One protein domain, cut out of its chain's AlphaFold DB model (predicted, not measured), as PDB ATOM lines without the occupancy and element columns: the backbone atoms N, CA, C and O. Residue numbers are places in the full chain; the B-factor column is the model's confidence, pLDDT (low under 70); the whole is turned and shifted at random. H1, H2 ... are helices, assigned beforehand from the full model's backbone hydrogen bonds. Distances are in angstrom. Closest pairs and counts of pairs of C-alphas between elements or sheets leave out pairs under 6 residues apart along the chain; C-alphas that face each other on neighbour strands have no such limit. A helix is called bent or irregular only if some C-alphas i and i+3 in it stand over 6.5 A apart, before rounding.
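Overview. This is residues 2 to 150 of the 172 residues of the protein "Formate dehydrogenase subunit gamma" of Anderseniella sp (UniProt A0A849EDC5). Two long helices, H3 and H5, run side by side in opposite directions and make the long axis of the model. At one end the short helix H4 is set crosswise on the first turns of H5; toward the other end the short helices H2, H6 and H7 and the link of residues 23 to 40 are loosely spread, and H1 stands off to one side of H3, near it with its last residue, Asn 11. The printed part has 149 residues with seven named helices, H1 to H7 in order along it, and no named strand: the class is all helix. The whole is loose, with a radius of gyration of the C-alphas of 19.9 A, and elongated, spanning 60 by 34 by 28 A.

Along the chain. Find C-alpha 2 at (-54.820, -23.517, 27.900); H1 runs from there to residue 11, and it is irregular, with C-alphas 6 and 9 at 7.2 A. H2 follows in residues 15 to 22. Look next for C-alpha 41 at (-58.941, -44.324, 33.285), where H3 begins; it runs 35.8 A to residue 65. H4 is residues 72 to 81. H5, the longest helix, runs 45.6 A from residue 93 to C-alpha 125 at (-52.802, -48.848, 19.537); it is neither bent nor irregular, but only just: C-alphas 122 and 125 are 6.4 A apart. H6 holds residues 129 to 135 and H7 residues 140 to 146.

Arrangement. Begin with H5, the hub, which touches three helices. It touches H3 at a shallow tilt of 31 degrees, opposite ways; their closest C-alphas, of Ser 60 and His 104, are 5.7 A apart. With residues 96 to 100 alone H5 touches H4, about perpendicular at 85 degrees; the closest C-alphas are those of Met 73 and Glu 96, 6.3 A. With residues 122 to 123 alone it touches H6, only at the corner, where the closest C-alphas, of Ser 123 and Phe 130, are 5.3 A apart. Look at residues 41 to 42 of H3, which alone touch H2, about perpendicular at 89 degrees; the closest C-alphas, of Asp 17 and Ala 41, are 4.8 A apart. H1 is close to H3 but not clearly touching, with the closest C-alphas, of Asn 11 and Lys 44, at 5.3 A. H7 touches no helix. In H2, H3, H4, H6 and H7 every O i to N i+4 pair is within hydrogen-bond range; in H1 4 of 6 are, and in H5 28 of 29.

Size, cuts and confidence. The two C-alphas farthest apart, of Thr 92 and Asn 141, are 59.8 A apart. The printed part has no cut. The links from H2 to H3 and from H4 to H5 are long, with 18 and 11 residues. The mean pLDDT of the printed part is 89.8; look for values under 70 at residues 27 to 33.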
ATOM      1  N   LEU A   2     -53.493 -23.384  28.526       85.31
ATOM      2  CA  LEU A   2     -54.820 -23.517  27.900       85.31
ATOM      3  C   LEU A   2     -55.358 -24.958  27.892       85.31
ATOM      4  O   LEU A   2     -56.465 -25.196  28.362       85.31
ATOM      5  N   ALA A   3     -54.551 -25.923  27.440       84.12
ATOM      6  CA  ALA A   3     -54.945 -27.331  27.437       84.12
ATOM      7  C   ALA A   3     -55.350 -27.823  28.840       84.12
ATOM      8  O   ALA A   3     -56.393 -28.440  29.004       84.12
ATOM      9  N   PHE A   4     -54.584 -27.490  29.881       89.50
ATOM     10  CA  PHE A   4     -54.938 -27.885  31.245       89.50
ATOM     11  C   PHE A   4     -56.310 -27.336  31.662       89.50
ATOM     12  O   PHE A   4     -57.153 -28.101  32.115       89.50
ATOM     13  N   ILE A   5     -56.561 -26.042  31.446       91.75
ATOM     14  CA  ILE A   5     -57.820 -25.387  31.840       91.75
ATOM     15  C   ILE A   5     -59.022 -26.017  31.126       91.75
ATOM     16  O   ILE A   5     -60.038 -26.290  31.760       91.75
ATOM     17  N   LEU A   6     -58.897 -26.288  29.825       89.44
ATOM     18  CA  LEU A   6     -59.981 -26.864  29.028       89.44
ATOM     19  C   LEU A   6     -60.256 -28.334  29.373       89.44
ATOM     20  O   LEU A   6     -61.403 -28.777  29.326       89.44
ATOM     21  N   TRP A   7     -59.219 -29.102  29.714       91.06
ATOM     22  CA  TRP A   7     -59.320 -30.561  29.803       91.06
ATOM     23  C   TRP A   7     -59.378 -31.108  31.233       91.06
ATOM     24  O   TRP A   7     -59.857 -32.229  31.418       91.06
ATOM     25  N   VAL A   8     -58.957 -30.352  32.255       93.19
ATOM     26  CA  VAL A   8     -58.877 -30.842  33.647       93.19
ATOM     27  C   VAL A   8     -60.223 -31.326  34.185       93.19
ATOM     28  O   VAL A   8     -60.288 -32.379  34.816       93.19
ATOM     29  N   VAL A   9     -61.318 -30.628  33.862       91.38
ATOM     30  CA  VAL A   9     -62.672 -30.970  34.338       91.38
ATOM     31  C   VAL A   9     -63.088 -32.377  33.891       91.38
ATOM     32  O   VAL A   9     -63.739 -33.105  34.636       91.38
ATOM     33  N   HIS A  10     -62.664 -32.798  32.700       89.06
ATOM     34  CA  HIS A  10     -62.974 -34.121  32.156       89.06
ATOM     35  C   HIS A  10     -62.034 -35.228  32.661       89.06
ATOM     36  O   HIS A  10     -62.325 -36.410  32.469       89.06
ATOM     37  N   ASN A  11     -60.926 -34.860  33.312       92.25
ATOM     38  CA  ASN A  11     -59.881 -35.778  33.757       92.25
ATOM     39  C   ASN A  11     -59.906 -36.067  35.268       92.25
ATOM     40  O   ASN A  11     -59.029 -36.773  35.772       92.25
ATOM     41  N   PHE A  12     -60.912 -35.577  35.997       91.81
ATOM     42  CA  PHE A  12     -61.088 -35.947  37.400       91.81
ATOM     43  C   PHE A  12     -61.413 -37.447  37.549       91.81
ATOM     44  O   PHE A  12     -62.333 -37.944  36.880       91.81
ATOM     45  N   PRO A  13     -60.687 -38.173  38.424       89.31
ATOM     46  CA  PRO A  13     -60.982 -39.567  38.724       89.31
ATOM     47  C   PRO A  13     -62.398 -39.739  39.277       89.31
ATOM     48  O   PRO A  13     -62.867 -38.961  40.107       89.31
ATOM     49  N   ASN A  14     -63.082 -40.780  38.824       87.44
ATOM     50  CA  ASN A  14     -64.428 -41.128  39.245       87.44
ATOM     51  C   ASN A  14     -64.537 -42.626  39.577       87.44
ATOM     52  O   ASN A  14     -63.627 -43.416  39.335       87.44
ATOM     53  N   ARG A  15     -65.681 -43.039  40.133       85.88
ATOM     54  CA  ARG A  15     -65.904 -44.437  40.539       85.88
ATOM     55  C   ARG A  15     -65.866 -45.429  39.368       85.88
ATOM     56  O   ARG A  15     -65.485 -46.576  39.571       85.88
ATOM     57  N   HIS A  16     -66.226 -45.006  38.154       84.12
ATOM     58  CA  HIS A  16     -66.156 -45.859  36.963       84.12
ATOM     59  C   HIS A  16     -64.709 -46.112  36.529       84.12
ATOM     60  O   HIS A  16     -64.419 -47.189  36.018       84.12
ATOM     61  N   ASP A  17     -63.790 -45.182  36.803       87.00
ATOM     62  CA  ASP A  17     -62.366 -45.370  36.516       87.00
ATOM     63  C   ASP A  17     -61.770 -46.506  37.357       87.00
ATOM     64  O   ASP A  17     -60.975 -47.292  36.852       87.00
ATOM     65  N   LEU A  18     -62.212 -46.664  38.612       85.00
ATOM     66  CA  LEU A  18     -61.818 -47.803  39.449       85.00
ATOM     67  C   LEU A  18     -62.294 -49.128  38.847       85.00
ATOM     68  O   LEU A  18     -61.531 -50.086  38.787       85.00
ATOM     69  N   VAL A  19     -63.534 -49.181  38.351       84.12
ATOM     70  CA  VAL A  19     -64.070 -50.375  37.675       84.12
ATOM     71  C   VAL A  19     -63.297 -50.669  36.389       84.12
ATOM     72  O   VAL A  19     -63.007 -51.829  36.100       84.12
ATOM     73  N   TRP A  20     -62.932 -49.633  35.632       86.81
ATOM     74  CA  TRP A  20     -62.111 -49.762  34.429       86.81
ATOM     75  C   TRP A  20     -60.728 -50.344  34.757       86.81
ATOM     76  O   TRP A  20     -60.284 -51.278  34.091       86.81
ATOM     77  N   LEU A  21     -60.085 -49.852  35.823       86.75
ATOM     78  CA  LEU A  21     -58.785 -50.342  36.294       86.75
ATOM     79  C   LEU A  21     -58.857 -51.782  36.809       86.75
ATOM     80  O   LEU A  21     -58.005 -52.592  36.455       86.75
ATOM     81  N   LEU A  22     -59.893 -52.130  37.578       84.31
ATOM     82  CA  LEU A  22     -60.114 -53.499  38.065       84.31
ATOM     83  C   LEU A  22     -60.329 -54.497  36.920       84.31
ATOM     84  O   LEU A  22     -59.929 -55.652  37.025       84.31
ATOM     85  N   LYS A  23     -60.928 -54.050  35.811       82.69
ATOM     86  CA  LYS A  23     -61.078 -54.839  34.579       82.69
ATOM     87  C   LYS A  23     -59.840 -54.792  33.673       82.69
ATOM     88  O   LYS A  23     -59.889 -55.293  32.551       82.69
ATOM     89  N   GLY A  24     -58.753 -54.154  34.116       80.50
ATOM     90  CA  GLY A  24     -57.515 -54.000  33.350       80.50
ATOM     91  C   GLY A  24     -57.723 -53.330  31.992       80.50
ATOM     92  O   GLY A  24     -57.067 -53.697  31.023       80.50
ATOM     93  N   GLY A  25     -58.701 -52.427  31.884       74.00
ATOM     94  CA  GLY A  25     -59.030 -51.753  30.630       74.00
ATOM     95  C   GLY A  25     -59.571 -52.651  29.517       74.00
ATOM     96  O   GLY A  25     -59.593 -52.224  28.369       74.00
ATOM     97  N   GLY A  26     -59.998 -53.880  29.833       71.94
ATOM     98  CA  GLY A  26     -60.464 -54.851  28.837       71.94
ATOM     99  C   GLY A  26     -59.346 -55.667  28.175       71.94
ATOM    100  O   GLY A  26     -59.644 -56.592  27.427       71.94
ATOM    101  N   LEU A  27     -58.070 -55.416  28.506       67.94
ATOM    102  CA  LEU A  27     -56.916 -56.145  27.950       67.94
ATOM    103  C   LEU A  27     -56.942 -57.649  28.264       67.94
ATOM    104  O   LEU A  27     -56.463 -58.460  27.474       67.94
ATOM    105  N   PHE A  28     -57.519 -58.032  29.405       67.44
ATOM    106  CA  PHE A  28     -57.562 -59.424  29.865       67.44
ATOM    107  C   PHE A  28     -58.882 -60.138  29.543       67.44
ATOM    108  O   PHE A  28     -59.047 -61.311  29.871       67.44
ATOM    109  N   THR A  29     -59.844 -59.461  28.912       58.25
ATOM    110  CA  THR A  29     -61.163 -60.032  28.605       58.25
ATOM    111  C   THR A  29     -61.549 -59.674  27.174       58.25
ATOM    112  O   THR A  29     -61.991 -58.560  26.903       58.25
ATOM    113  N   LYS A  30     -61.381 -60.630  26.247       55.59
ATOM    114  CA  LYS A  30     -61.706 -60.449  24.822       55.59
ATOM    115  C   LYS A  30     -63.149 -59.949  24.663       55.59
ATOM    116  O   LYS A  30     -64.077 -60.614  25.115       55.59
ATOM    117  N   GLY A  31     -63.318 -58.791  24.023       60.97
ATOM    118  CA  GLY A  31     -64.625 -58.202  23.704       60.97
ATOM    119  C   GLY A  31     -65.319 -57.444  24.843       60.97
ATOM    120  O   GLY A  31     -66.466 -57.039  24.676       60.97
ATOM    121  N   SER A  32     -64.673 -57.233  25.995       63.28
ATOM    122  CA  SER A  32     -65.246 -56.434  27.088       63.28
ATOM    123  C   SER A  32     -64.602 -55.051  27.142       63.28
ATOM    124  O   SER A  32     -63.576 -54.882  27.799       63.28
ATOM    125  N   HIS A  33     -65.253 -54.047  26.555       66.25
ATOM    126  CA  HIS A  33     -64.893 -52.640  26.745       66.25
ATOM    127  C   HIS A  33     -65.571 -52.107  28.014       66.25
ATOM    128  O   HIS A  33     -66.802 -52.008  28.065       66.25
ATOM    129  N   PRO A  34     -64.821 -51.811  29.094       76.12
ATOM    130  CA  PRO A  34     -65.431 -51.280  30.301       76.12
ATOM    131  C   PRO A  34     -66.029 -49.898  30.006       76.12
ATOM    132  O   PRO A  34     -65.381 -49.096  29.332       76.12
ATOM    133  N   PRO A  35     -67.225 -49.589  30.534       77.56
ATOM    134  CA  PRO A  35     -67.894 -48.328  30.248       77.56
ATOM    135  C   PRO A  35     -67.021 -47.149  30.687       77.56
ATOM    136  O   PRO A  35     -66.592 -47.074  31.841       77.56
ATOM    137  N   ALA A  36     -66.765 -46.225  29.763       83.06
ATOM    138  CA  ALA A  36     -65.958 -45.036  29.993       83.06
ATOM    139  C   ALA A  36     -66.725 -43.774  29.597       83.06
ATOM    140  O   ALA A  36     -67.558 -43.782  28.692       83.06
ATOM    141  N   LYS A  37     -66.430 -42.674  30.298       87.38
ATOM    142  CA  LYS A  37     -66.868 -41.325  29.909       87.38
ATOM    143  C   LYS A  37     -65.966 -40.801  28.784       87.38
ATOM    144  O   LYS A  37     -65.267 -41.578  28.147       87.38
ATOM    145  N   LYS A  38     -65.927 -39.478  28.576       85.69
ATOM    146  CA  LYS A  38     -65.130 -38.827  27.519       85.69
ATOM    147  C   LYS A  38     -63.664 -39.282  27.490       85.69
ATOM    148  O   LYS A  38     -63.093 -39.406  26.419       85.69
ATOM    149  N   PHE A  39     -63.090 -39.565  28.659       90.06
ATOM    150  CA  PHE A  39     -61.787 -40.209  28.791       90.06
ATOM    151  C   PHE A  39     -61.888 -41.449  29.674       90.06
ATOM    152  O   PHE A  39     -62.589 -41.437  30.695       90.06
ATOM    153  N   ASN A  40     -61.164 -42.501  29.293       90.69
ATOM    154  CA  ASN A  40     -61.003 -43.705  30.101       90.69
ATOM    155  C   ASN A  40     -59.958 -43.503  31.219       90.69
ATOM    156  O   ASN A  40     -59.254 -42.490  31.259       90.69
ATOM    157  N   ALA A  41     -59.849 -44.462  32.145       90.38
ATOM    158  CA  ALA A  41     -58.941 -44.324  33.285       90.38
ATOM    159  C   ALA A  41     -57.461 -44.253  32.864       90.38
ATOM    160  O   ALA A  41     -56.702 -43.480  33.446       90.38
ATOM    161  N   GLY A  42     -57.054 -44.995  31.828       88.50
ATOM    162  CA  GLY A  42     -55.692 -44.941  31.288       88.50
ATOM    163  C   GLY A  42     -55.334 -43.563  30.719       88.50
ATOM    164  O   GLY A  42     -54.289 -43.007  31.052       88.50
ATOM    165  N   GLN A  43     -56.233 -42.963  29.936       90.69
ATOM    166  CA  GLN A  43     -56.078 -41.605  29.401       90.69
ATOM    167  C   GLN A  43     -55.970 -40.561  30.521       90.69
ATOM    168  O   GLN A  43     -55.142 -39.656  30.436       90.69
ATOM    169  N   LYS A  44     -56.740 -40.714  31.607       93.50
ATOM    170  CA  LYS A  44     -56.651 -39.833  32.785       93.50
ATOM    171  C   LYS A  44     -55.324 -39.975  33.520       93.50
ATOM    172  O   LYS A  44     -54.744 -38.971  33.925       93.50
ATOM    173  N   ILE A  45     -54.830 -41.203  33.681       92.56
ATOM    174  CA  ILE A  45     -53.512 -41.454  34.277       92.56
ATOM    175  C   ILE A  45     -52.425 -40.786  33.431       92.56
ATOM    176  O   ILE A  45     -51.585 -40.078  33.984       92.56
ATOM    177  N   LEU A  46     -52.468 -40.944  32.103       92.94
ATOM    178  CA  LEU A  46     -51.541 -40.268  31.192       92.94
ATOM    179  C   LEU A  46     -51.622 -38.741  31.320       92.94
ATOM    180  O   LEU A  46     -50.582 -38.099  31.455       92.94
ATOM    181  N   PHE A  47     -52.828 -38.164  31.356       94.06
ATOM    182  CA  PHE A  47     -53.029 -36.725  31.553       94.06
ATOM    183  C   PHE A  47     -52.341 -36.222  32.830       94.06
ATOM    184  O   PHE A  47     -51.517 -35.310  32.769       94.06
ATOM    185  N   TRP A  48     -52.628 -36.835  33.982       94.50
ATOM    186  CA  TRP A  48     -52.044 -36.409  35.258       94.50
ATOM    187  C   TRP A  48     -50.538 -36.651  35.326       94.50
ATOM    188  O   TRP A  48     -49.812 -35.814  35.863       94.50
ATOM    189  N   SER A  49     -50.056 -37.742  34.726       94.62
ATOM    190  CA  SER A  49     -48.624 -38.044  34.647       94.62
ATOM    191  C   SER A  49     -47.885 -36.958  33.867       94.62
ATOM    192  O   SER A  49     -46.909 -36.402  34.363       94.62
ATOM    193  N   VAL A  50     -48.391 -36.581  32.688       94.62
ATOM    194  CA  VAL A  50     -47.813 -35.502  31.872       94.62
ATOM    195  C   VAL A  50     -47.861 -34.164  32.610       94.62
ATOM    196  O   VAL A  50     -46.869 -33.440  32.599       94.62
ATOM    197  N   VAL A  51     -48.961 -33.834  33.295       94.56
ATOM    198  CA  VAL A  51     -49.076 -32.585  34.071       94.56
ATOM    199  C   VAL A  51     -48.021 -32.518  35.179       94.56
ATOM    200  O   VAL A  51     -47.290 -31.530  35.266       94.56
ATOM    201  N   ILE A  52     -47.901 -33.569  35.994       95.19
ATOM    202  CA  ILE A  52     -46.948 -33.618  37.114       95.19
ATOM    203  C   ILE A  52     -45.506 -33.581  36.602       95.19
ATOM    204  O   ILE A  52     -44.695 -32.797  37.100       95.19
ATOM    205  N   LEU A  53     -45.185 -34.380  35.581       95.75
ATOM    206  CA  LEU A  53     -43.841 -34.419  35.001       95.75
ATOM    207  C   LEU A  53     -43.469 -33.091  34.340       95.75
ATOM    208  O   LEU A  53     -42.342 -32.639  34.514       95.75
ATOM    209  N   THR A  54     -44.410 -32.418  33.669       95.25
ATOM    210  CA  THR A  54     -44.187 -31.081  33.090       95.25
ATOM    211  C   THR A  54     -43.829 -30.059  34.163       95.25
ATOM    212  O   THR A  54     -42.891 -29.283  33.982       95.25
ATOM    213  N   VAL A  55     -44.538 -30.054  35.294       95.25
ATOM    214  CA  VAL A  55     -44.218 -29.161  36.417       95.25
ATOM    215  C   VAL A  55     -42.852 -29.517  37.011       95.25
ATOM    216  O   VAL A  55     -42.013 -28.636  37.180       95.25
ATOM    217  N   SER A  56     -42.591 -30.802  37.263       95.94
ATOM    218  CA  SER A  56     -41.335 -31.279  37.857       95.94
ATOM    219  C   SER A  56     -40.104 -30.975  36.991       95.94
ATOM    220  O   SER A  56     -39.106 -30.438  37.485       95.94
ATOM    221  N   VAL A  57     -40.176 -31.252  35.683       96.69
ATOM    222  CA  VAL A  57     -39.079 -30.977  34.741       96.69
ATOM    223  C   VAL A  57     -38.859 -29.474  34.582       96.69
ATOM    224  O   VAL A  57     -37.722 -29.023  34.511       96.69
ATOM    225  N   SER A  58     -39.930 -28.673  34.620       95.81
ATOM    226  CA  SER A  58     -39.830 -27.213  34.532       95.81
ATOM    227  C   SER A  58     -39.177 -26.611  35.778       95.81
ATOM    228  O   SER A  58     -38.278 -25.786  35.651       95.81
ATOM    229  N   LEU A  59     -39.576 -27.041  36.982       95.06
ATOM    230  CA  LEU A  59     -38.993 -26.554  38.238       95.06
ATOM    231  C   LEU A  59     -37.513 -26.929  38.367       95.06
ATOM    232  O   LEU A  59     -36.686 -26.075  38.681       95.06
ATOM    233  N   SER A  60     -37.167 -28.181  38.063       95.75
ATOM    234  CA  SER A  60     -35.766 -28.614  38.043       95.75
ATOM    235  C   SER A  60     -34.963 -27.934  36.931       95.75
ATOM    236  O   SER A  60     -33.818 -27.562  37.155       95.75
ATOM    237  N   GLY A  61     -35.561 -27.684  35.762       95.88
ATOM    238  CA  GLY A  61     -34.928 -26.928  34.679       95.88
ATOM    239  C   GLY A  61     -34.636 -25.479  35.070       95.88
ATOM    240  O   GLY A  61     -33.543 -24.986  34.818       95.88
ATOM    241  N   ILE A  62     -35.564 -24.812  35.764       95.44
ATOM    242  CA  ILE A  62     -35.340 -23.473  36.327       95.44
ATOM    243  C   ILE A  62     -34.199 -23.498  37.351       95.44
ATOM    244  O   ILE A  62     -33.325 -22.636  37.295       95.44
ATOM    245  N   ALA A  63     -34.156 -24.497  38.236       95.25
ATOM    246  CA  ALA A  63     -33.066 -24.645  39.205       95.25
ATOM    247  C   ALA A  63     -31.687 -24.841  38.539       95.25
ATOM    248  O   ALA A  63     -30.676 -24.379  39.070       95.25
ATOM    249  N   LEU A  64     -31.649 -25.485  37.365       95.75
ATOM    250  CA  LEU A  64     -30.439 -25.662  36.554       95.75
ATOM    251  C   LEU A  64     -30.054 -24.411  35.749       95.75
ATOM    252  O   LEU A  64     -28.869 -24.179  35.530       95.75
ATOM    253  N   MET A  65     -31.024 -23.596  35.317       95.81
ATOM    254  CA  MET A  65     -30.754 -22.331  34.613       95.81
ATOM    255  C   MET A  65     -30.123 -21.267  35.521       95.81
ATOM    256  O   MET A  65     -29.379 -20.421  35.030       95.81
ATOM    257  N   PHE A  66     -30.395 -21.319  36.829       94.31
ATOM    258  CA  PHE A  66     -29.831 -20.414  37.837       94.31
ATOM    259  C   PHE A  66     -28.956 -21.197  38.830       94.31
ATOM    260  O   PHE A  66     -29.374 -21.460  39.967       94.31
ATOM    261  N   PRO A  67     -27.753 -21.623  38.401       90.69
ATOM    262  CA  PRO A  67     -26.889 -22.449  39.226       90.69
ATOM    263  C   PRO A  67     -26.470 -21.696  40.492       90.69
ATOM    264  O   PRO A  67     -26.142 -20.515  40.440       90.69
ATOM    265  N   PHE A  68     -26.467 -22.397  41.627       89.81
ATOM    266  CA  PHE A  68     -26.071 -21.888  42.954       89.81
ATOM    267  C   PHE A  68     -26.970 -20.805  43.579       89.81
ATOM    268  O   PHE A  68     -26.748 -20.437  44.727       89.81
ATOM    269  N   GLU A  69     -28.016 -20.359  42.883       91.38
ATOM    270  CA  GLU A  69     -28.986 -19.369  43.385       91.38
ATOM    271  C   GLU A  69     -30.207 -20.025  44.052       91.38
ATOM    272  O   GLU A  69     -30.909 -19.425  44.867       91.38
ATOM    273  N   THR A  70     -30.496 -21.277  43.689       89.19
ATOM    274  CA  THR A  70     -31.699 -21.990  44.125       89.19
ATOM    275  C   THR A  70     -31.361 -23.153  45.057       89.19
ATOM    276  O   THR A  70     -30.361 -23.843  44.886       89.19
ATOM    277  N   ALA A  71     -32.225 -23.372  46.050       91.69
ATOM    278  CA  ALA A  71     -32.163 -24.491  46.997       91.69
ATOM    279  C   ALA A  71     -33.392 -25.401  46.811       91.69
ATOM    280  O   ALA A  71     -34.186 -25.601  47.733       91.69
ATOM    281  N   PHE A  72     -33.635 -25.831  45.572       93.06
ATOM    282  CA  PHE A  72     -34.835 -26.562  45.172       93.06
ATOM    283  C   PHE A  72     -34.934 -27.946  45.840       93.06
ATOM    284  O   PHE A  72     -35.972 -28.262  46.428       93.06
ATOM    285  N   MET A  73     -33.868 -28.747  45.821       95.06
ATOM    286  CA  MET A  73     -33.810 -30.075  46.441       95.06
ATOM    287  C   MET A  73     -33.821 -29.969  47.960       95.06
ATOM    288  O   MET A  73     -34.650 -30.619  48.592       95.06
ATOM    289  N   ALA A  74     -33.010 -29.085  48.551       94.25
ATOM    290  CA  ALA A  74     -33.032 -28.845  49.997       94.25
ATOM    291  C   ALA A  74     -34.439 -28.493  50.522       94.25
ATOM    292  O   ALA A  74     -34.896 -29.051  51.523       94.25
ATOM    293  N   LYS A  75     -35.167 -27.603  49.826       94.44
ATOM    294  CA  LYS A  75     -36.557 -27.247  50.170       94.44
ATOM    295  C   LYS A  75     -37.522 -28.411  49.965       94.44
ATOM    296  O   LYS A  75     -38.426 -28.595  50.776       94.44
ATOM    297  N   THR A  76     -37.325 -29.201  48.912       93.94
ATOM    298  CA  THR A  76     -38.127 -30.405  48.653       93.94
ATOM    299  C   THR A  76     -37.936 -31.432  49.770       93.94
ATOM    300  O   THR A  76     -38.915 -31.943  50.303       93.94
ATOM    301  N   PHE A  77     -36.697 -31.676  50.199       96.31
ATOM    302  CA  PHE A  77     -36.378 -32.565  51.315       96.31
ATOM    303  C   PHE A  77     -36.969 -32.069  52.633       96.31
ATOM    304  O   PHE A  77     -37.577 -32.852  53.350       96.31
ATOM    305  N   ALA A  78     -36.898 -30.767  52.920       95.81
ATOM    306  CA  ALA A  78     -37.533 -30.198  54.108       95.81
ATOM    307  C   ALA A  78     -39.062 -30.396  54.106       95.81
ATOM    308  O   ALA A  78     -39.642 -30.749  55.131       95.81
ATOM    309  N   ALA A  79     -39.713 -30.210  52.953       95.06
ATOM    310  CA  ALA A  79     -41.148 -30.453  52.807       95.06
ATOM    311  C   ALA A  79     -41.508 -31.938  52.985       95.06
ATOM    312  O   ALA A  79     -42.520 -32.253  53.609       95.06
ATOM    313  N   LEU A  80     -40.673 -32.851  52.483       95.31
ATOM    314  CA  LEU A  80     -40.838 -34.287  52.709       95.31
ATOM    315  C   LEU A  80     -40.633 -34.645  54.188       95.31
ATOM    316  O   LEU A  80     -41.415 -35.406  54.753       95.31
ATOM    317  N   ASN A  81     -39.662 -34.043  54.868       96.31
ATOM    318  CA  ASN A  81     -39.453 -34.307  56.291       96.31
ATOM    319  C   ASN A  81     -40.659 -33.879  57.141       96.31
ATOM    320  O   ASN A  81     -41.002 -34.549  58.113       96.31
ATOM    321  N   ALA A  82     -41.383 -32.832  56.724       95.81
ATOM    322  CA  ALA A  82     -42.615 -32.400  57.387       95.81
ATOM    323  C   ALA A  82     -43.752 -33.441  57.337       95.81
ATOM    324  O   ALA A  82     -44.665 -33.378  58.158       95.81
ATOM    325  N   ILE A  83     -43.700 -34.402  56.409       96.06
ATOM    326  CA  ILE A  83     -44.678 -35.496  56.293       96.06
ATOM    327  C   ILE A  83     -44.117 -36.854  56.753       96.06
ATOM    328  O   ILE A  83     -44.738 -37.884  56.499       96.06
ATOM    329  N   GLY A  84     -42.977 -36.861  57.457       93.88
ATOM    330  CA  GLY A  84     -42.430 -38.046  58.130       93.88
ATOM    331  C   GLY A  84     -41.218 -38.701  57.462       93.88
ATOM    332  O   GLY A  84     -40.856 -39.810  57.847       93.88
ATOM    333  N   PHE A  85     -40.593 -38.050  56.477       96.06
ATOM    334  CA  PHE A  85     -39.306 -38.497  55.930       96.06
ATOM    335  C   PHE A  85     -38.113 -37.951  56.743       96.06
ATOM    336  O   PHE A  85     -38.264 -37.036  57.549       96.06
ATOM    337  N   ASP A  86     -36.924 -38.522  56.531       93.69
ATOM    338  CA  ASP A  86     -35.668 -38.077  57.154       93.69
ATOM    339  C   ASP A  86     -34.572 -37.918  56.090       93.69
ATOM    340  O   ASP A  86     -33.708 -38.773  55.889       93.69
ATOM    341  N   LEU A  87     -34.690 -36.850  55.302       94.31
ATOM    342  CA  LEU A  87     -33.799 -36.518  54.194       94.31
ATOM    343  C   LEU A  87     -32.820 -35.395  54.581       94.31
ATOM    344  O   LEU A  87     -33.204 -34.461  55.292       94.31
ATOM    345  N   PRO A  88     -31.570 -35.428  54.082       92.88
ATOM    346  CA  PRO A  88     -30.548 -34.448  54.437       92.88
ATOM    347  C   PRO A  88     -30.844 -33.079  53.813       92.88
ATOM    348  O   PRO A  88     -30.706 -32.897  52.609       92.88
ATOM    349  N   THR A  89     -31.205 -32.084  54.624       93.00
ATOM    350  CA  THR A  89     -31.498 -30.715  54.150       93.00
ATOM    351  C   THR A  89     -30.264 -29.813  54.077       93.00
ATOM    352  O   THR A  89     -30.284 -28.795  53.388       93.00
ATOM    353  N   SER A  90     -29.179 -30.172  54.764       91.69
ATOM    354  CA  SER A  90     -27.902 -29.452  54.750       91.69
ATOM    355  C   SER A  90     -27.026 -29.906  53.577       91.69
ATOM    356  O   SER A  90     -25.999 -30.558  53.767       91.69
ATOM    357  N   VAL A  91     -27.456 -29.599  52.356       92.06
ATOM    358  CA  VAL A  91     -26.710 -29.904  51.126       92.06
ATOM    359  C   VAL A  91     -25.834 -28.723  50.718       92.06
ATOM    360  O   VAL A  91     -26.239 -27.564  50.796       92.06
ATOM    361  N   THR A  92     -24.607 -29.006  50.282       94.62
ATOM    362  CA  THR A  92     -23.734 -27.972  49.706       94.62
ATOM    363  C   THR A  92     -24.268 -27.511  48.347       94.62
ATOM    364  O   THR A  92     -24.976 -28.249  47.664       94.62
ATOM    365  N   ALA A  93     -23.872 -26.316  47.904       92.75
ATOM    366  CA  ALA A  93     -24.319 -25.766  46.621       92.75
ATOM    367  C   ALA A  93     -23.949 -26.662  45.416       92.75
ATOM    368  O   ALA A  93     -24.709 -26.759  44.456       92.75
ATOM    369  N   ILE A  94     -22.811 -27.364  45.477       94.19
ATOM    370  CA  ILE A  94     -22.403 -28.331  44.443       94.19
ATOM    371  C   ILE A  94     -23.286 -29.584  44.480       94.19
ATOM    372  O   ILE A  94     -23.749 -30.030  43.432       94.19
ATOM    373  N   GLN A  95     -23.554 -30.138  45.667       94.75
ATOM    374  CA  GLN A  95     -24.437 -31.303  45.811       94.75
ATOM    375  C   GLN A  95     -25.862 -30.993  45.345       94.75
ATOM    376  O   GLN A  95     -26.468 -31.802  44.649       94.75
ATOM    377  N   GLU A  96     -26.376 -29.808  45.668       94.94
ATOM    378  CA  GLU A  96     -27.674 -29.315  45.200       94.94
ATOM    379  C   GLU A  96     -27.757 -29.329  43.664       94.94
ATOM    380  O   GLU A  96     -28.714 -29.851  43.093       94.94
ATOM    381  N   GLN A  97     -26.724 -28.836  42.973       95.50
ATOM    382  CA  GLN A  97     -26.672 -28.861  41.509       95.50
ATOM    383  C   GLN A  97     -26.604 -30.284  40.939       95.50
ATOM    384  O   GLN A  97     -27.285 -30.581  39.959       95.50
ATOM    385  N   GLN A  98     -25.847 -31.187  41.563       95.88
ATOM    386  CA  GLN A  98     -25.795 -32.594  41.151       95.88
ATOM    387  C   GLN A  98     -27.157 -33.281  41.302       95.88
ATOM    388  O   GLN A  98     -27.602 -33.978  40.390       95.88
ATOM    389  N   LEU A  99     -27.849 -33.047  42.419       95.81
ATOM    390  CA  LEU A  99     -29.189 -33.578  42.660       95.81
ATOM    391  C   LEU A  99     -30.204 -33.028  41.651       95.81
ATOM    392  O   LEU A  99     -30.978 -33.804  41.095       95.81
ATOM    393  N   ASN A 100     -30.150 -31.728  41.346       96.06
ATOM    394  CA  ASN A 100     -30.991 -31.115  40.316       96.06
ATOM    395  C   ASN A 100     -30.770 -31.758  38.938       96.06
ATOM    396  O   ASN A 100     -31.744 -32.061  38.250       96.06
ATOM    397  N   GLN A 101     -29.516 -32.020  38.549       96.88
ATOM    398  CA  GLN A 101     -29.193 -32.670  37.271       96.88
ATOM    399  C   GLN A 101     -29.710 -34.108  37.215       96.88
ATOM    400  O   GLN A 101     -30.369 -34.487  36.247       96.88
ATOM    401  N   ILE A 102     -29.448 -34.900  38.259       97.50
ATOM    402  CA  ILE A 102     -29.894 -36.296  38.340       97.50
ATOM    403  C   ILE A 102     -31.422 -36.361  38.302       97.50
ATOM    404  O   ILE A 102     -31.987 -37.134  37.528       97.50
ATOM    405  N   TRP A 103     -32.101 -35.523  39.087       97.44
ATOM    406  CA  TRP A 103     -33.559 -35.471  39.114       97.44
ATOM    407  C   TRP A 103     -34.139 -35.077  37.755       97.44
ATOM    408  O   TRP A 103     -35.023 -35.762  37.243       97.44
ATOM    409  N   HIS A 104     -33.610 -34.018  37.134       98.00
ATOM    410  CA  HIS A 104     -34.062 -33.570  35.819       98.00
ATOM    411  C   HIS A 104     -33.878 -34.661  34.757       98.00
ATOM    412  O   HIS A 104     -34.783 -34.896  33.959       98.00
ATOM    413  N   ALA A 105     -32.749 -35.376  34.780       98.25
ATOM    414  CA  ALA A 105     -32.486 -36.484  33.867       98.25
ATOM    415  C   ALA A 105     -33.476 -37.647  34.065       98.25
ATOM    416  O   ALA A 105     -34.043 -38.134  33.087       98.25
ATOM    417  N   ILE A 106     -33.739 -38.058  35.312       98.12
ATOM    418  CA  ILE A 106     -34.710 -39.121  35.625       98.12
ATOM    419  C   ILE A 106     -36.104 -38.733  35.124       98.12
ATOM    420  O   ILE A 106     -36.745 -39.504  34.408       98.12
ATOM    421  N   VAL A 107     -36.563 -37.526  35.466       97.94
ATOM    422  CA  VAL A 107     -37.874 -37.020  35.042       97.94
ATOM    423  C   VAL A 107     -37.947 -36.929  33.518       97.94
ATOM    424  O   VAL A 107     -38.947 -37.347  32.942       97.94
ATOM    425  N   GLY A 108     -36.890 -36.450  32.858       97.94
ATOM    426  CA  GLY A 108     -36.810 -36.361  31.401       97.94
ATOM    427  C   GLY A 108     -36.931 -37.723  30.717       97.94
ATOM    428  O   GLY A 108     -37.738 -37.877  29.802       97.94
ATOM    429  N   VAL A 109     -36.205 -38.737  31.197       98.00
ATOM    430  CA  VAL A 109     -36.292 -40.108  30.664       98.00
ATOM    431  C   VAL A 109     -37.694 -40.686  30.851       98.00
ATOM    432  O   VAL A 109     -38.268 -41.222  29.903       98.00
ATOM    433  N   LEU A 110     -38.284 -40.538  32.042       97.19
ATOM    434  CA  LEU A 110     -39.656 -40.985  32.302       97.19
ATOM    435  C   LEU A 110     -40.666 -40.289  31.382       97.19
ATOM    436  O   LEU A 110     -41.576 -40.934  30.857       97.19
ATOM    437  N   PHE A 111     -40.493 -38.989  31.147       97.06
ATOM    438  CA  PHE A 111     -41.364 -38.222  30.264       97.06
ATOM    439  C   PHE A 111     -41.248 -38.712  28.812       97.06
ATOM    440  O   PHE A 111     -42.268 -38.935  28.163       97.06
ATOM    441  N   ILE A 112     -40.034 -38.983  28.323       97.25
ATOM    442  CA  ILE A 112     -39.826 -39.572  26.990       97.25
ATOM    443  C   ILE A 112     -40.575 -40.905  26.867       97.25
ATOM    444  O   ILE A 112     -41.332 -41.087  25.916       97.25
ATOM    445  N   VAL A 113     -40.433 -41.809  27.842       97.06
ATOM    446  CA  VAL A 113     -41.133 -43.108  27.840       97.06
ATOM    447  C   VAL A 113     -42.654 -42.927  27.771       97.06
ATOM    448  O   VAL A 113     -43.322 -43.589  26.977       97.06
ATOM    449  N   ILE A 114     -43.208 -42.001  28.557       95.88
ATOM    450  CA  ILE A 114     -44.650 -41.718  28.566       95.88
ATOM    451  C   ILE A 114     -45.123 -41.119  27.241       95.88
ATOM    452  O   ILE A 114     -46.172 -41.520  26.742       95.88
ATOM    453  N   ILE A 115     -44.363 -40.195  26.647       95.06
ATOM    454  CA  ILE A 115     -44.698 -39.605  25.345       95.06
ATOM    455  C   ILE A 115     -44.691 -40.681  24.258       95.06
ATOM    456  O   ILE A 115     -45.619 -40.727  23.455       95.06
ATOM    457  N   LEU A 116     -43.705 -41.583  24.255       95.44
ATOM    458  CA  LEU A 116     -43.671 -42.703  23.310       95.44
ATOM    459  C   LEU A 116     -44.896 -43.612  23.473       95.44
ATOM    460  O   LEU A 116     -45.537 -43.955  22.480       95.44
ATOM    461  N   GLY A 117     -45.273 -43.942  24.712       92.50
ATOM    462  CA  GLY A 117     -46.496 -44.696  24.994       92.50
ATOM    463  C   GLY A 117     -47.766 -43.971  24.530       92.50
ATOM    464  O   GLY A 117     -48.650 -44.585  23.934       92.50
ATOM    465  N   HIS A 118     -47.845 -42.654  24.742       92.12
ATOM    466  CA  HIS A 118     -48.959 -41.821  24.287       92.12
ATOM    467  C   HIS A 118     -49.073 -41.789  22.756       92.12
ATOM    468  O   HIS A 118     -50.166 -41.990  22.230       92.12
ATOM    469  N   ILE A 119     -47.954 -41.596  22.049       93.19
ATOM    470  CA  ILE A 119     -47.906 -41.620  20.581       93.19
ATOM    471  C   ILE A 119     -48.332 -42.993  20.067       93.19
ATOM    472  O   ILE A 119     -49.151 -43.066  19.156       93.19
ATOM    473  N   TYR A 120     -47.831 -44.080  20.662       91.19
ATOM    474  CA  TYR A 120     -48.196 -45.441  20.271       91.19
ATOM    475  C   TYR A 120     -49.704 -45.683  20.393       91.19
ATOM    476  O   TYR A 120     -50.334 -46.094  19.422       91.19
ATOM    477  N   ILE A 121     -50.300 -45.372  21.549       88.69
ATOM    478  CA  ILE A 121     -51.740 -45.560  21.788       88.69
ATOM    479  C   ILE A 121     -52.582 -44.659  20.874       88.69
ATOM    480  O   ILE A 121     -53.621 -45.093  20.389       88.69
ATOM    481  N   GLY A 122     -52.142 -43.424  20.621       85.75
ATOM    482  CA  GLY A 122     -52.867 -42.461  19.786       85.75
ATOM    483  C   GLY A 122     -52.743 -42.680  18.277       85.75
ATOM    484  O   GLY A 122     -53.493 -42.057  17.537       85.75
ATOM    485  N   SER A 123     -51.814 -43.527  17.819       86.50
ATOM    486  CA  SER A 123     -51.581 -43.796  16.392       86.50
ATOM    487  C   SER A 123     -51.910 -45.233  15.994       86.50
ATOM    488  O   SER A 123     -52.774 -45.454  15.155       86.50
ATOM    489  N   VAL A 124     -51.227 -46.210  16.593       86.12
ATOM    490  CA  VAL A 124     -51.310 -47.631  16.216       86.12
ATOM    491  C   VAL A 124     -52.178 -48.421  17.193       86.12
ATOM    492  O   VAL A 124     -52.869 -49.349  16.796       86.12
ATOM    493  N   GLY A 125     -52.138 -48.078  18.482       80.00
ATOM    494  CA  GLY A 125     -52.802 -48.848  19.537       80.00
ATOM    495  C   GLY A 125     -54.324 -48.686  19.591       80.00
ATOM    496  O   GLY A 125     -54.989 -49.531  20.182       80.00
ATOM    497  N   MET A 126     -54.876 -47.625  18.999       81.81
ATOM    498  CA  MET A 126     -56.320 -47.400  18.877       81.81
ATOM    499  C   MET A 126     -56.639 -46.874  17.477       81.81
ATOM    500  O   MET A 126     -56.416 -45.699  17.178       81.81
ATOM    501  N   GLU A 127     -57.175 -47.744  16.624       82.00
ATOM    502  CA  GLU A 127     -57.599 -47.379  15.271       82.00
ATOM    503  C   GLU A 127     -58.641 -46.247  15.315       82.00
ATOM    504  O   GLU A 127     -59.519 -46.230  16.180       82.00
ATOM    505  N   GLY A 128     -58.510 -45.265  14.418       81.81
ATOM    506  CA  GLY A 128     -59.384 -44.087  14.346       81.81
ATOM    507  C   GLY A 128     -59.079 -42.971  15.355       81.81
ATOM    508  O   GLY A 128     -59.568 -41.855  15.184       81.81
ATOM    509  N   ALA A 129     -58.236 -43.205  16.369       84.12
ATOM    510  CA  ALA A 129     -57.901 -42.176  17.359       84.12
ATOM    511  C   ALA A 129     -57.096 -41.011  16.756       84.12
ATOM    512  O   ALA A 129     -57.341 -39.853  17.097       84.12
ATOM    513  N   PHE A 130     -56.159 -41.305  15.848       87.38
ATOM    514  CA  PHE A 130     -55.348 -40.284  15.180       87.38
ATOM    515  C   PHE A 130     -56.201 -39.371  14.293       87.38
ATOM    516  O   PHE A 130     -56.113 -38.147  14.406       87.38
ATOM    517  N   ASP A 131     -57.077 -39.962  13.478       86.81
ATOM    518  CA  ASP A 131     -57.985 -39.218  12.602       86.81
ATOM    519  C   ASP A 131     -58.946 -38.353  13.420       86.81
ATOM    520  O   ASP A 131     -59.114 -37.178  13.105       86.81
ATOM    521  N   ALA A 132     -59.484 -38.881  14.526       88.00
ATOM    522  CA  ALA A 132     -60.354 -38.122  15.420       88.00
ATOM    523  C   ALA A 132     -59.651 -36.928  16.085       88.00
ATOM    524  O   ALA A 132     -60.268 -35.885  16.305       88.00
ATOM    525  N   MET A 133     -58.351 -37.041  16.386       90.06
ATOM    526  CA  MET A 133     -57.567 -35.901  16.879       90.06
ATOM    527  C   MET A 133     -57.312 -34.848  15.794       90.06
ATOM    528  O   MET A 133     -57.234 -33.664  16.117       90.06
ATOM    529  N   GLY A 134     -57.167 -35.266  14.533       88.75
ATOM    530  CA  GLY A 134     -56.921 -34.370  13.403       88.75
ATOM    531  C   GLY A 134     -58.174 -33.655  12.896       88.75
ATOM    532  O   GLY A 134     -58.125 -32.458  12.624       88.75
ATOM    533  N   SER A 135     -59.293 -34.372  12.780       90.38
ATOM    534  CA  SER A 135     -60.571 -33.842  12.287       90.38
ATOM    535  C   SER A 135     -61.393 -33.150  13.379       90.38
ATOM    536  O   SER A 135     -62.178 -32.253  13.083       90.38
ATOM    537  N   GLY A 136     -61.219 -33.562  14.640       90.31
ATOM    538  CA  GLY A 136     -62.070 -33.155  15.758       90.31
ATOM    539  C   GLY A 136     -63.398 -33.920  15.849       90.31
ATOM    540  O   GLY A 136     -64.182 -33.653  16.761       90.31
ATOM    541  N   GLU A 137     -63.642 -34.876  14.951       89.50
ATOM    542  CA  GLU A 137     -64.858 -35.692  14.888       89.50
ATOM    543  C   GLU A 137     -64.531 -37.177  15.065       89.50
ATOM    544  O   GLU A 137     -63.481 -37.650  14.641       89.50
ATOM    545  N   VAL A 138     -65.437 -37.934  15.685       91.31
ATOM    546  CA  VAL A 138     -65.239 -39.364  15.961       91.31
ATOM    547  C   VAL A 138     -66.444 -40.171  15.502       91.31
ATOM    548  O   VAL A 138     -67.586 -39.734  15.663       91.31
ATOM    549  N   ASP A 139     -66.194 -41.360  14.947       90.25
ATOM    550  CA  ASP A 139     -67.259 -42.279  14.558       90.25
ATOM    551  C   ASP A 139     -68.117 -42.680  15.771       90.25
ATOM    552  O   ASP A 139     -67.621 -42.974  16.864       90.25
ATOM    553  N   THR A 140     -69.433 -42.694  15.570       89.31
ATOM    554  CA  THR A 140     -70.396 -42.964  16.646       89.31
ATOM    555  C   THR A 140     -70.350 -44.405  17.148       89.31
ATOM    556  O   THR A 140     -70.552 -44.625  18.344       89.31
ATOM    557  N   ASN A 141     -70.050 -45.383  16.285       88.81
ATOM    558  CA  ASN A 141     -69.917 -46.779  16.700       88.81
ATOM    559  C   ASN A 141     -68.633 -46.960  17.508       88.81
ATOM    560  O   ASN A 141     -68.679 -47.515  18.604       88.81
ATOM    561  N   TRP A 142     -67.523 -46.381  17.041       86.50
ATOM    562  CA  TRP A 142     -66.267 -46.363  17.788       86.50
ATOM    563  C   TRP A 142     -66.441 -45.734  19.176       86.50
ATOM    564  O   TRP A 142     -66.013 -46.299  20.186       86.50
ATOM    565  N   ALA A 143     -67.128 -44.587  19.246       88.56
ATOM    566  CA  ALA A 143     -67.409 -43.905  20.503       88.56
ATOM    567  C   ALA A 143     -68.316 -44.740  21.415       88.56
ATOM    568  O   ALA A 143     -68.136 -44.729  22.630       88.56
ATOM    569  N   ARG A 144     -69.266 -45.498  20.859       87.62
ATOM    570  CA  ARG A 144     -70.140 -46.385  21.635       87.62
ATOM    571  C   ARG A 144     -69.374 -47.574  22.212       87.62
ATOM    572  O   ARG A 144     -69.663 -47.978  23.334       87.62
ATOM    573  N   GLU A 145     -68.384 -48.094  21.495       84.81
ATOM    574  CA  GLU A 145     -67.527 -49.182  21.972       84.81
ATOM    575  C   GLU A 145     -66.533 -48.717  23.044       84.81
ATOM    576  O   GLU A 145     -66.393 -49.365  24.079       84.81
ATOM    577  N   HIS A 146     -65.877 -47.573  22.847       83.81
ATOM    578  CA  HIS A 146     -64.777 -47.131  23.714       83.81
ATOM    579  C   HIS A 146     -65.206 -46.153  24.815       83.81
ATOM    580  O   HIS A 146     -64.555 -46.067  25.859       83.81
ATOM    581  N   HIS A 147     -66.300 -45.423  24.601       89.62
ATOM    582  CA  HIS A 147     -66.755 -44.296  25.418       89.62
ATOM    583  C   HIS A 147     -68.290 -44.279  25.572       89.62
ATOM    584  O   HIS A 147     -68.925 -43.226  25.489       89.62
ATOM    585  N   SER A 148     -68.902 -45.446  25.809       88.38
ATOM    586  CA  SER A 148     -70.365 -45.624  25.867       88.38
ATOM    587  C   SER A 148     -71.099 -44.608  26.751       88.38
ATOM    588  O   SER A 148     -72.082 -44.012  26.315       88.38
ATOM    589  N   LEU A 149     -70.585 -44.322  27.955       88.19
ATOM    590  CA  LEU A 149     -71.208 -43.363  28.880       88.19
ATOM    591  C   LEU A 149     -71.168 -41.927  28.345       88.19
ATOM    592  O   LEU A 149     -72.006 -41.105  28.706       88.19
ATOM    593  N   TRP A 150     -70.170 -41.598  27.525       91.25
ATOM    594  CA  TRP A 150     -70.090 -40.288  26.887       91.25
ATOM    595  C   TRP A 150     -71.082 -40.159  25.736       91.25
ATOM    596  O   TRP A 150     -71.727 -39.120  25.625       91.25
TER     597      TRP A 150